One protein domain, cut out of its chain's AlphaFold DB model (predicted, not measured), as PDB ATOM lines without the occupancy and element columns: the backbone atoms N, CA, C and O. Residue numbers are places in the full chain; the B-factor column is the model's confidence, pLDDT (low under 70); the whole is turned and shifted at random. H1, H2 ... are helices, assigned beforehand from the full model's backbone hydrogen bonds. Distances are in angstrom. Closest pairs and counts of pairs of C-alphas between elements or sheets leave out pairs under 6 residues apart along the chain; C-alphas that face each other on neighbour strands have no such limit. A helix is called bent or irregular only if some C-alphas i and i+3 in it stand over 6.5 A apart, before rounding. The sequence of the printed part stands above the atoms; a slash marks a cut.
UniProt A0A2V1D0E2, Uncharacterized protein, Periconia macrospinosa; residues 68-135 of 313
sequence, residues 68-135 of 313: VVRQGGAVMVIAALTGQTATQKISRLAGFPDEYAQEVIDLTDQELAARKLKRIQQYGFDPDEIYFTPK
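Overview. This is residues 68 to 135 of the 313 residues of an uncharacterized protein of Periconia macrospinosa (UniProt A0A2V1D0E2). Two long helices, H1 and H2, meet near the end of H1 and the beginning of H2 and make a wide, open V, with a tight link at its point. Past the far end of H2 the printed part turns back, and the four-residue helix H3 and the tail after it lie at the V's open side. The printed part has 68 residues with three named helices, in the order H1, H2, H3, and no named strand; the class is all helix. It is loose, with a radius of gyration of the C-alphas of 15.1 A, and flat in outline, spanning 44 by 31 by 14 A.

Arrangement. Going along the printed part, H1, residues 68 to 93, comes first, and its residues 68 to 82 stand free. H1 touches H2, residues 98 to 123, with its residues 84 to 92 alone, and H2 touches H1 with residues 98 to 105 alone. The closest C-alphas of the two are those of Gln 88 and Ala 101, 5.8 A apart. Their lines stand at a steep tilt of 55 degrees, and they run opposite ways. Residues 110 to 115 of H2 stand free. H3, residues 127 to 130, is close to H2 but not clearly touching it; the closest C-alphas are those of Arg 119 and Pro 127, 7.8 A apart. H1 and H3 are apart. Of the O i to N i+4 pairs, 20 of 22 are within hydrogen-bond range in H1 and 20 of 22 in H2, while H3 is too short for such a pair.

Along the chain. H1 begins at C-alpha 68, at (-10.522, 43.735, 38.461), and measures 37.0 A from first to last C-alpha. H2 begins at C-alpha 98, at (-37.495, 59.992, 17.983), and measures 37.9 A. H2 is irregular: C-alphas 99 and 102 are 7.0 A apart, where about 5 A is found in a regular helix, and its line is a rough one. H3 measures 5.4 A and ends at C-alpha 130, at (-16.694, 31.641, 27.487).

Size, cuts and confidence. The two C-alphas farthest apart are those of Pro 97 and Lys 135, at 44.7 A, while the first and last printed C-alphas, of Val 68 and Lys 135, are 14.4 A apart. The printed part has no cut. The links H1 to H2, of 4 residues, and H2 to H3, of 3 residues, are both tight. Residues 129 to 135, of which 129 to 130 belong to H3, stand free. The mean pLDDT of the printed part is 73.9, and the model's confidence is under 70 at residues 68 to 81, at residue 127 and at residues 129 to 135.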
ATOM      1  N   VAL A  68      -9.883  44.288  39.668       42.03
ATOM      2  CA  VAL A  68     -10.522  43.735  38.461       42.03
ATOM      3  C   VAL A  68     -12.036  43.558  38.638       42.03
ATOM      4  O   VAL A  68     -12.798  43.768  37.699       42.03
ATOM      5  N   VAL A  69     -12.504  43.277  39.859       42.09
ATOM      6  CA  VAL A  69     -13.936  43.050  40.131       42.09
ATOM      7  C   VAL A  69     -14.756  44.348  40.076       42.09
ATOM      8  O   VAL A  69     -15.899  44.329  39.631       42.09
ATOM      9  N   ARG A  70     -14.179  45.506  40.443       42.94
ATOM     10  CA  ARG A  70     -14.866  46.809  40.309       42.94
ATOM     11  C   ARG A  70     -14.818  47.376  38.888       42.94
ATOM     12  O   ARG A  70     -15.722  48.111  38.510       42.94
ATOM     13  N   GLN A  71     -13.808  47.017  38.095       48.53
ATOM     14  CA  GLN A  71     -13.725  47.434  36.693       48.53
ATOM     15  C   GLN A  71     -14.712  46.678  35.794       48.53
ATOM     16  O   GLN A  71     -15.218  47.271  34.848       48.53
ATOM     17  N   GLY A  72     -15.063  45.426  36.115       46.41
ATOM     18  CA  GLY A  72     -16.045  44.656  35.336       46.41
ATOM     19  C   GLY A  72     -17.423  45.325  35.254       46.41
ATOM     20  O   GLY A  72     -17.989  45.435  34.171       46.41
ATOM     21  N   GLY A  73     -17.929  45.858  36.373       50.38
ATOM     22  CA  GLY A  73     -19.213  46.569  36.396       50.38
ATOM     23  C   GLY A  73     -19.192  47.874  35.594       50.38
ATOM     24  O   GLY A  73     -20.105  48.135  34.818       50.38
ATOM     25  N   ALA A  74     -18.121  48.664  35.715       53.38
ATOM     26  CA  ALA A  74     -17.977  49.913  34.962       53.38
ATOM     27  C   ALA A  74     -17.864  49.671  33.447       53.38
ATOM     28  O   ALA A  74     -18.450  50.410  32.661       53.38
ATOM     29  N   VAL A  75     -17.164  48.609  33.033       55.72
ATOM     30  CA  VAL A  75     -17.048  48.225  31.619       55.72
ATOM     31  C   VAL A  75     -18.400  47.779  31.055       55.72
ATOM     32  O   VAL A  75     -18.738  48.181  29.944       55.72
ATOM     33  N   MET A  76     -19.208  47.032  31.818       57.09
ATOM     34  CA  MET A  76     -20.558  46.650  31.382       57.09
ATOM     35  C   MET A  76     -21.501  47.852  31.253       57.09
ATOM     36  O   MET A  76     -22.229  47.947  30.268       57.09
ATOM     37  N   VAL A  77     -21.455  48.803  32.192       56.94
ATOM     38  CA  VAL A  77     -22.282  50.022  32.128       56.94
ATOM     39  C   VAL A  77     -21.894  50.890  30.930       56.94
ATOM     40  O   VAL A  77     -22.768  51.369  30.215       56.94
ATOM     41  N   ILE A  78     -20.594  51.059  30.661       61.31
ATOM     42  CA  ILE A  78     -20.134  51.812  29.486       61.31
ATOM     43  C   ILE A  78     -20.577  51.114  28.196       61.31
ATOM     44  O   ILE A  78     -21.084  51.792  27.308       61.31
ATOM     45  N   ALA A  79     -20.450  49.785  28.112       60.94
ATOM     46  CA  ALA A  79     -20.870  49.012  26.944       60.94
ATOM     47  C   ALA A  79     -22.374  49.159  26.658       60.94
ATOM     48  O   ALA A  79     -22.750  49.430  25.516       60.94
ATOM     49  N   ALA A  80     -23.218  49.065  27.692       63.38
ATOM     50  CA  ALA A  80     -24.664  49.258  27.574       63.38
ATOM     51  C   ALA A  80     -25.017  50.674  27.088       63.38
ATOM     52  O   ALA A  80     -25.785  50.833  26.140       63.38
ATOM     53  N   LEU A  81     -24.381  51.707  27.655       65.75
ATOM     54  CA  LEU A  81     -24.593  53.101  27.248       65.75
ATOM     55  C   LEU A  81     -24.127  53.368  25.806       65.75
ATOM     56  O   LEU A  81     -24.789  54.085  25.049       65.75
ATOM     57  N   THR A  82     -23.007  52.777  25.380       72.69
ATOM     58  CA  THR A  82     -22.568  52.857  23.977       72.69
ATOM     59  C   THR A  82     -23.491  52.095  23.030       72.69
ATOM     60  O   THR A  82     -23.711  52.560  21.916       72.69
ATOM     61  N   GLY A  83     -24.067  50.973  23.469       70.88
ATOM     62  CA  GLY A  83     -25.051  50.212  22.699       70.88
ATOM     63  C   GLY A  83     -26.319  51.023  22.444       70.88
ATOM     64  O   GLY A  83     -26.681  51.242  21.293       70.88
ATOM     65  N   GLN A  84     -26.924  51.580  23.496       78.81
ATOM     66  CA  GLN A  84     -28.145  52.388  23.384       78.81
ATOM     67  C   GLN A  84     -27.951  53.618  22.494       78.81
ATOM     68  O   GLN A  84     -28.772  53.902  21.624       78.81
ATOM     69  N   THR A  85     -26.829  54.326  22.650       76.31
ATOM     70  CA  THR A  85     -26.531  55.502  21.816       76.31
ATOM     71  C   THR A  85     -26.244  55.141  20.356       76.31
ATOM     72  O   THR A  85     -26.552  55.939  19.469       76.31
ATOM     73  N   ALA A  86     -25.682  53.962  20.079       78.19
ATOM     74  CA  ALA A  86     -25.514  53.463  18.718       78.19
ATOM     75  C   ALA A  86     -26.863  53.084  18.093       78.19
ATOM     76  O   ALA A  86     -27.161  53.548  16.995       78.19
ATOM     77  N   THR A  87     -27.707  52.335  18.807       76.94
ATOM     78  CA  THR A  87     -29.047  51.946  18.342       76.94
ATOM     79  C   THR A  87     -29.924  53.170  18.087       76.94
ATOM     80  O   THR A  87     -30.549  53.258  17.036       76.94
ATOM     81  N   GLN A  88     -29.879  54.176  18.966       79.56
ATOM     82  CA  GLN A  88     -30.593  55.442  18.774       79.56
ATOM     83  C   GLN A  88     -30.088  56.236  17.559       79.56
ATOM     84  O   GLN A  88     -30.858  56.886  16.856       79.56
ATOM     85  N   LYS A  89     -28.778  56.215  17.287       78.00
ATOM     86  CA  LYS A  89     -28.228  56.844  16.075       78.00
ATOM     87  C   LYS A  89     -28.654  56.095  14.817       78.00
ATOM     88  O   LYS A  89     -28.961  56.738  13.820       78.00
ATOM     89  N   ILE A  90     -28.681  54.765  14.861       79.44
ATOM     90  CA  ILE A  90     -29.108  53.927  13.737       79.44
ATOM     91  C   ILE A  90     -30.601  54.120  13.460       79.44
ATOM     92  O   ILE A  90     -30.965  54.303  12.303       79.44
ATOM     93  N   SER A  91     -31.450  54.159  14.490       77.94
ATOM     94  CA  SER A  91     -32.890  54.388  14.317       77.94
ATOM     95  C   SER A  91     -33.172  55.757  13.694       77.94
ATOM     96  O   SER A  91     -33.940  55.848  12.738       77.94
ATOM     97  N   ARG A  92     -32.455  56.802  14.130       79.19
ATOM     98  CA  ARG A  92     -32.509  58.131  13.499       79.19
ATOM     99  C   ARG A  92     -32.067  58.115  12.039       79.19
ATOM    100  O   ARG A  92     -32.724  58.718  11.199       79.19
ATOM    101  N   LEU A  93     -30.963  57.432  11.725       83.12
ATOM    102  CA  LEU A  93     -30.467  57.313  10.347       83.12
ATOM    103  C   LEU A  93     -31.418  56.513   9.447       83.12
ATOM    104  O   LEU A  93     -31.497  56.791   8.255       83.12
ATOM    105  N   ALA A  94     -32.150  55.555  10.011       82.38
ATOM    106  CA  ALA A  94     -33.176  54.784   9.317       82.38
ATOM    107  C   ALA A  94     -34.521  55.531   9.186       82.38
ATOM    108  O   ALA A  94     -35.454  54.996   8.593       82.38
ATOM    109  N   GLY A  95     -34.620  56.765   9.697       87.12
ATOM    110  CA  GLY A  95     -35.804  57.616   9.559       87.12
ATOM    111  C   GLY A  95     -36.928  57.317  10.552       87.12
ATOM    112  O   GLY A  95     -38.043  57.798  10.354       87.12
ATOM    113  N   PHE A  96     -36.666  56.550  11.616       84.81
ATOM    114  CA  PHE A  96     -37.653  56.355  12.676       84.81
ATOM    115  C   PHE A  96     -37.834  57.655  13.477       84.81
ATOM    116  O   PHE A  96     -36.837  58.299  13.819       84.81
ATOM    117  N   PRO A  97     -39.078  58.047  13.807       85.81
ATOM    118  CA  PRO A  97     -39.322  59.179  14.694       85.81
ATOM    119  C   PRO A  97     -38.681  58.962  16.070       85.81
ATOM    120  O   PRO A  97     -38.668  57.846  16.590       85.81
ATOM    121  N   ASP A  98     -38.184  60.041  16.683       83.88
ATOM    122  CA  ASP A  98     -37.495  59.992  17.983       83.88
ATOM    123  C   ASP A  98     -38.375  59.419  19.110       83.88
ATOM    124  O   ASP A  98     -37.856  58.819  20.051       83.88
ATOM    125  N   GLU A  99     -39.698  59.546  18.987       88.25
ATOM    126  CA  GLU A  99     -40.693  58.987  19.914       88.25
ATOM    127  C   GLU A  99     -40.634  57.452  19.976       88.25
ATOM    128  O   GLU A  99     -40.835  56.871  21.041       88.25
ATOM    129  N   TYR A 100     -40.264  56.800  18.869       86.19
ATOM    130  CA  TYR A 100     -40.130  55.343  18.778       86.19
ATOM    131  C   TYR A 100     -38.709  54.854  19.064       86.19
ATOM    132  O   TYR A 100     -38.470  53.649  19.114       86.19
ATOM    133  N   ALA A 101     -37.736  55.751  19.262       80.88
ATOM    134  CA  ALA A 101     -36.348  55.342  19.452       80.88
ATOM    135  C   ALA A 101     -36.167  54.469  20.703       80.88
ATOM    136  O   ALA A 101     -35.380  53.525  20.669       80.88
ATOM    137  N   GLN A 102     -36.908  54.758  21.777       81.69
ATOM    138  CA  GLN A 102     -36.870  53.951  22.993       81.69
ATOM    139  C   GLN A 102     -37.524  52.579  22.784       81.69
ATOM    140  O   GLN A 102     -36.944  51.574  23.173       81.69
ATOM    141  N   GLU A 103     -38.668  52.523  22.101       87.81
ATOM    142  CA  GLU A 103     -39.353  51.262  21.795       87.81
ATOM    143  C   GLU A 103     -38.490  50.352  20.906       87.81
ATOM    144  O   GLU A 103     -38.385  49.153  21.150       87.81
ATOM    145  N   VAL A 104     -37.783  50.927  19.927       84.75
ATOM    146  CA  VAL A 104     -36.823  50.194  19.090       84.75
ATOM    147  C   VAL A 104     -35.658  49.652  19.922       84.75
ATOM    148  O   VAL A 104     -35.230  48.520  19.696       84.75
ATOM    149  N   ILE A 105     -35.140  50.421  20.885       84.12
ATOM    150  CA  ILE A 105     -34.093  49.950  21.806       84.12
ATOM    151  C   ILE A 105     -34.617  48.782  22.644       84.12
ATOM    152  O   ILE A 105     -33.970  47.737  22.686       84.12
ATOM    153  N   ASP A 106     -35.803  48.922  23.235       87.50
ATOM    154  CA  ASP A 106     -36.399  47.901  24.095       87.50
ATOM    155  C   ASP A 106     -36.680  46.602  23.314       87.50
ATOM    156  O   ASP A 106     -36.369  45.508  23.790       87.50
ATOM    157  N   LEU A 107     -37.190  46.703  22.080       89.19
ATOM    158  CA  LEU A 107     -37.387  45.556  21.185       89.19
ATOM    159  C   LEU A 107     -36.059  44.899  20.790       89.19
ATOM    160  O   LEU A 107     -35.965  43.671  20.765       89.19
ATOM    161  N   THR A 108     -35.024  45.698  20.523       85.75
ATOM    162  CA  THR A 108     -33.684  45.182  20.198       85.75
ATOM    163  C   THR A 108     -33.101  44.404  21.380       85.75
ATOM    164  O   THR A 108     -32.555  43.313  21.199       85.75
ATOM    165  N   ASP A 109     -33.255  44.922  22.599       85.81
ATOM    166  CA  ASP A 109     -32.786  44.265  23.821       85.81
ATOM    167  C   ASP A 109     -33.567  42.970  24.106       85.81
ATOM    168  O   ASP A 109     -32.968  41.945  24.454       85.81
ATOM    169  N   GLN A 110     -34.888  42.962  23.885       87.62
ATOM    170  CA  GLN A 110     -35.716  41.754  23.980       87.62
ATOM    171  C   GLN A 110     -35.304  40.692  22.955       87.62
ATOM    172  O   GLN A 110     -35.177  39.513  23.301       87.62
ATOM    173  N   GLU A 111     -35.043  41.087  21.709       88.19
ATOM    174  CA  GLU A 111     -34.600  40.167  20.665       88.19
ATOM    175  C   GLU A 111     -33.223  39.569  20.992       88.19
ATOM    176  O   GLU A 111     -33.011  38.359  20.852       88.19
ATOM    177  N   LEU A 112     -32.289  40.385  21.491       85.50
ATOM    178  CA  LEU A 112     -30.978  39.918  21.944       85.50
ATOM    179  C   LEU A 112     -31.099  38.925  23.105       85.50
ATOM    180  O   LEU A 112     -30.438  37.879  23.084       85.50
ATOM    181  N   ALA A 113     -31.968  39.197  24.080       84.06
ATOM    182  CA  ALA A 113     -32.236  38.288  25.191       84.06
ATOM    183  C   ALA A 113     -32.839  36.955  24.708       84.06
ATOM    184  O   ALA A 113     -32.371  35.884  25.109       84.06
ATOM    185  N   ALA A 114     -33.806  36.995  23.787       86.62
ATOM    186  CA  ALA A 114     -34.414  35.801  23.201       86.62
ATOM    187  C   ALA A 114     -33.394  34.963  22.410       86.62
ATOM    188  O   ALA A 114     -33.313  33.741  22.574       86.62
ATOM    189  N   ARG A 115     -32.543  35.611  21.602       84.56
ATOM    190  CA  ARG A 115     -31.444  34.949  20.879       84.56
ATOM    191  C   ARG A 115     -30.430  34.324  21.840       84.56
ATOM    192  O   ARG A 115     -29.945  33.222  21.575       84.56
ATOM    193  N   LYS A 116     -30.106  34.987  22.958       83.88
ATOM    194  CA  LYS A 116     -29.236  34.431  24.009       83.88
ATOM    195  C   LYS A 116     -29.859  33.176  24.632       83.88
ATOM    196  O   LYS A 116     -29.183  32.152  24.689       83.88
ATOM    197  N   LEU A 117     -31.141  33.202  24.998       86.06
ATOM    198  CA  LEU A 117     -31.840  32.027  25.538       86.06
ATOM    199  C   LEU A 117     -31.866  30.855  24.549       86.06
ATOM    200  O   LEU A 117     -31.546  29.733  24.937       86.06
ATOM    201  N   LYS A 118     -32.152  31.108  23.266       87.38
ATOM    202  CA  LYS A 118     -32.143  30.067  22.224       87.38
ATOM    203  C   LYS A 118     -30.765  29.413  22.073       87.38
ATOM    204  O   LYS A 118     -30.670  28.195  21.946       87.38
ATOM    205  N   ARG A 119     -29.685  30.203  22.139       81.12
ATOM    206  CA  ARG A 119     -28.306  29.680  22.116       81.12
ATOM    207  C   ARG A 119     -27.998  28.837  23.354       81.12
ATOM    208  O   ARG A 119     -27.446  27.751  23.211       81.12
ATOM    209  N   ILE A 120     -28.397  29.284  24.544       85.81
ATOM    210  CA  ILE A 120     -28.205  28.514  25.782       85.81
ATOM    211  C   ILE A 120     -28.970  27.188  25.722       85.81
ATOM    212  O   ILE A 120     -28.408  26.159  26.075       85.81
ATOM    213  N   GLN A 121     -30.209  27.179  25.226       83.69
ATOM    214  CA  GLN A 121     -30.977  25.941  25.047       83.69
ATOM    215  C   GLN A 121     -30.301  24.975  24.066       83.69
ATOM    216  O   GLN A 121     -30.282  23.772  24.306       83.69
ATOM    217  N   GLN A 122     -29.719  25.491  22.979       86.38
ATOM    218  CA  GLN A 122     -29.069  24.666  21.961       86.38
ATOM    219  C   GLN A 122     -27.721  24.084  22.415       86.38
ATOM    220  O   GLN A 122     -27.401  22.949  22.069       86.38
ATOM    221  N   TYR A 123     -26.914  24.854  23.151       81.19
ATOM    222  CA  TYR A 123     -25.530  24.486  23.481       81.19
ATOM    223  C   TYR A 123     -25.301  24.152  24.962       81.19
ATOM    224  O   TYR A 123     -24.235  23.654  25.316       81.19
ATOM    225  N   GLY A 124     -26.275  24.415  25.835       84.94
ATOM    226  CA  GLY A 124     -26.179  24.236  27.288       84.94
ATOM    227  C   GLY A 124     -25.387  25.327  28.023       84.94
ATOM    228  O   GLY A 124     -25.261  25.262  29.242       84.94
ATOM    229  N   PHE A 125     -24.842  26.322  27.316       81.50
ATOM    230  CA  PHE A 125     -24.089  27.452  27.878       81.50
ATOM    231  C   PHE A 125     -24.136  28.667  26.937       81.50
ATOM    232  O   PHE A 125     -24.400  28.521  25.742       81.50
ATOM    233  N   ASP A 126     -23.855  29.869  27.456       77.31
ATOM    234  CA  ASP A 126     -23.719  31.071  26.627       77.31
ATOM    235  C   ASP A 126     -22.308  31.141  26.005       77.31
ATOM    236  O   ASP A 126     -21.317  31.256  26.737       77.31
ATOM    237  N   PRO A 127     -22.163  31.073  24.667       64.94
ATOM    238  CA  PRO A 127     -20.860  31.185  24.011       64.94
ATOM    239  C   PRO A 127     -20.169  32.534  24.254       64.94
ATOM    240  O   PRO A 127     -18.937  32.592  24.208       64.94
ATOM    241  N   ASP A 128     -20.925  33.595  24.549       76.44
ATOM    242  CA  ASP A 128     -20.366  34.923  24.804       76.44
ATOM    243  C   ASP A 128     -19.738  35.002  26.214       76.44
ATOM    244  O   ASP A 128     -18.797  35.767  26.436       76.44
ATOM    245  N   GLU A 129     -20.149  34.133  27.148       69.62
ATOM    246  CA  GLU A 129     -19.571  34.032  28.499       69.62
ATOM    247  C   GLU A 129     -18.234  33.272  28.534       69.62
ATOM    248  O   GLU A 129     -17.397  33.527  29.407       69.62
ATOM    249  N   ILE A 130     -17.959  32.399  27.556       61.16
ATOM    250  CA  ILE A 130     -16.694  31.641  27.487       61.16
ATOM    251  C   ILE A 130     -15.487  32.584  27.427       61.16
ATOM    252  O   ILE A 130     -14.459  32.323  28.057       61.16
ATOM    253  N   TYR A 131     -15.616  33.707  26.721       55.25
ATOM    254  CA  TYR A 131     -14.539  34.685  26.568       55.25
ATOM    255  C   TYR A 131     -14.265  35.504  27.837       55.25
ATOM    256  O   TYR A 131     -13.184  36.087  27.950       55.25
ATOM    257  N   PHE A 132     -15.190  35.511  28.801       54.69
ATOM    258  CA  PHE A 132     -15.025  36.188  30.088       54.69
ATOM    259  C   PHE A 132     -14.494  35.280  31.196       54.69
ATOM    260  O   PHE A 132     -14.078  35.786  32.241       54.69
ATOM    261  N   THR A 133     -14.418  33.962  30.980       53.88
ATOM    262  CA  THR A 133     -13.655  33.114  31.898       53.88
ATOM    263  C   THR A 133     -12.167  33.457  31.752       53.88
ATOM    264  O   THR A 133     -11.602  33.324  30.662       53.88
ATOM    265  N   PRO A 134     -11.491  33.955  32.809       51.06
ATOM    266  CA  PRO A 134     -10.069  34.241  32.717       51.06
ATOM    267  C   PRO A 134      -9.370  32.944  32.325       51.06
ATOM    268  O   PRO A 134      -9.529  31.937  33.019       51.06
ATOM    269  N   LYS A 135      -8.628  32.969  31.203       56.81
ATOM    270  CA  LYS A 135      -7.805  31.841  30.739       56.81
ATOM    271  C   LYS A 135      -7.151  31.226  31.964       56.81
ATOM    272  O   LYS A 135      -6.355  31.902  32.622       56.81
TER     273      LYS A 135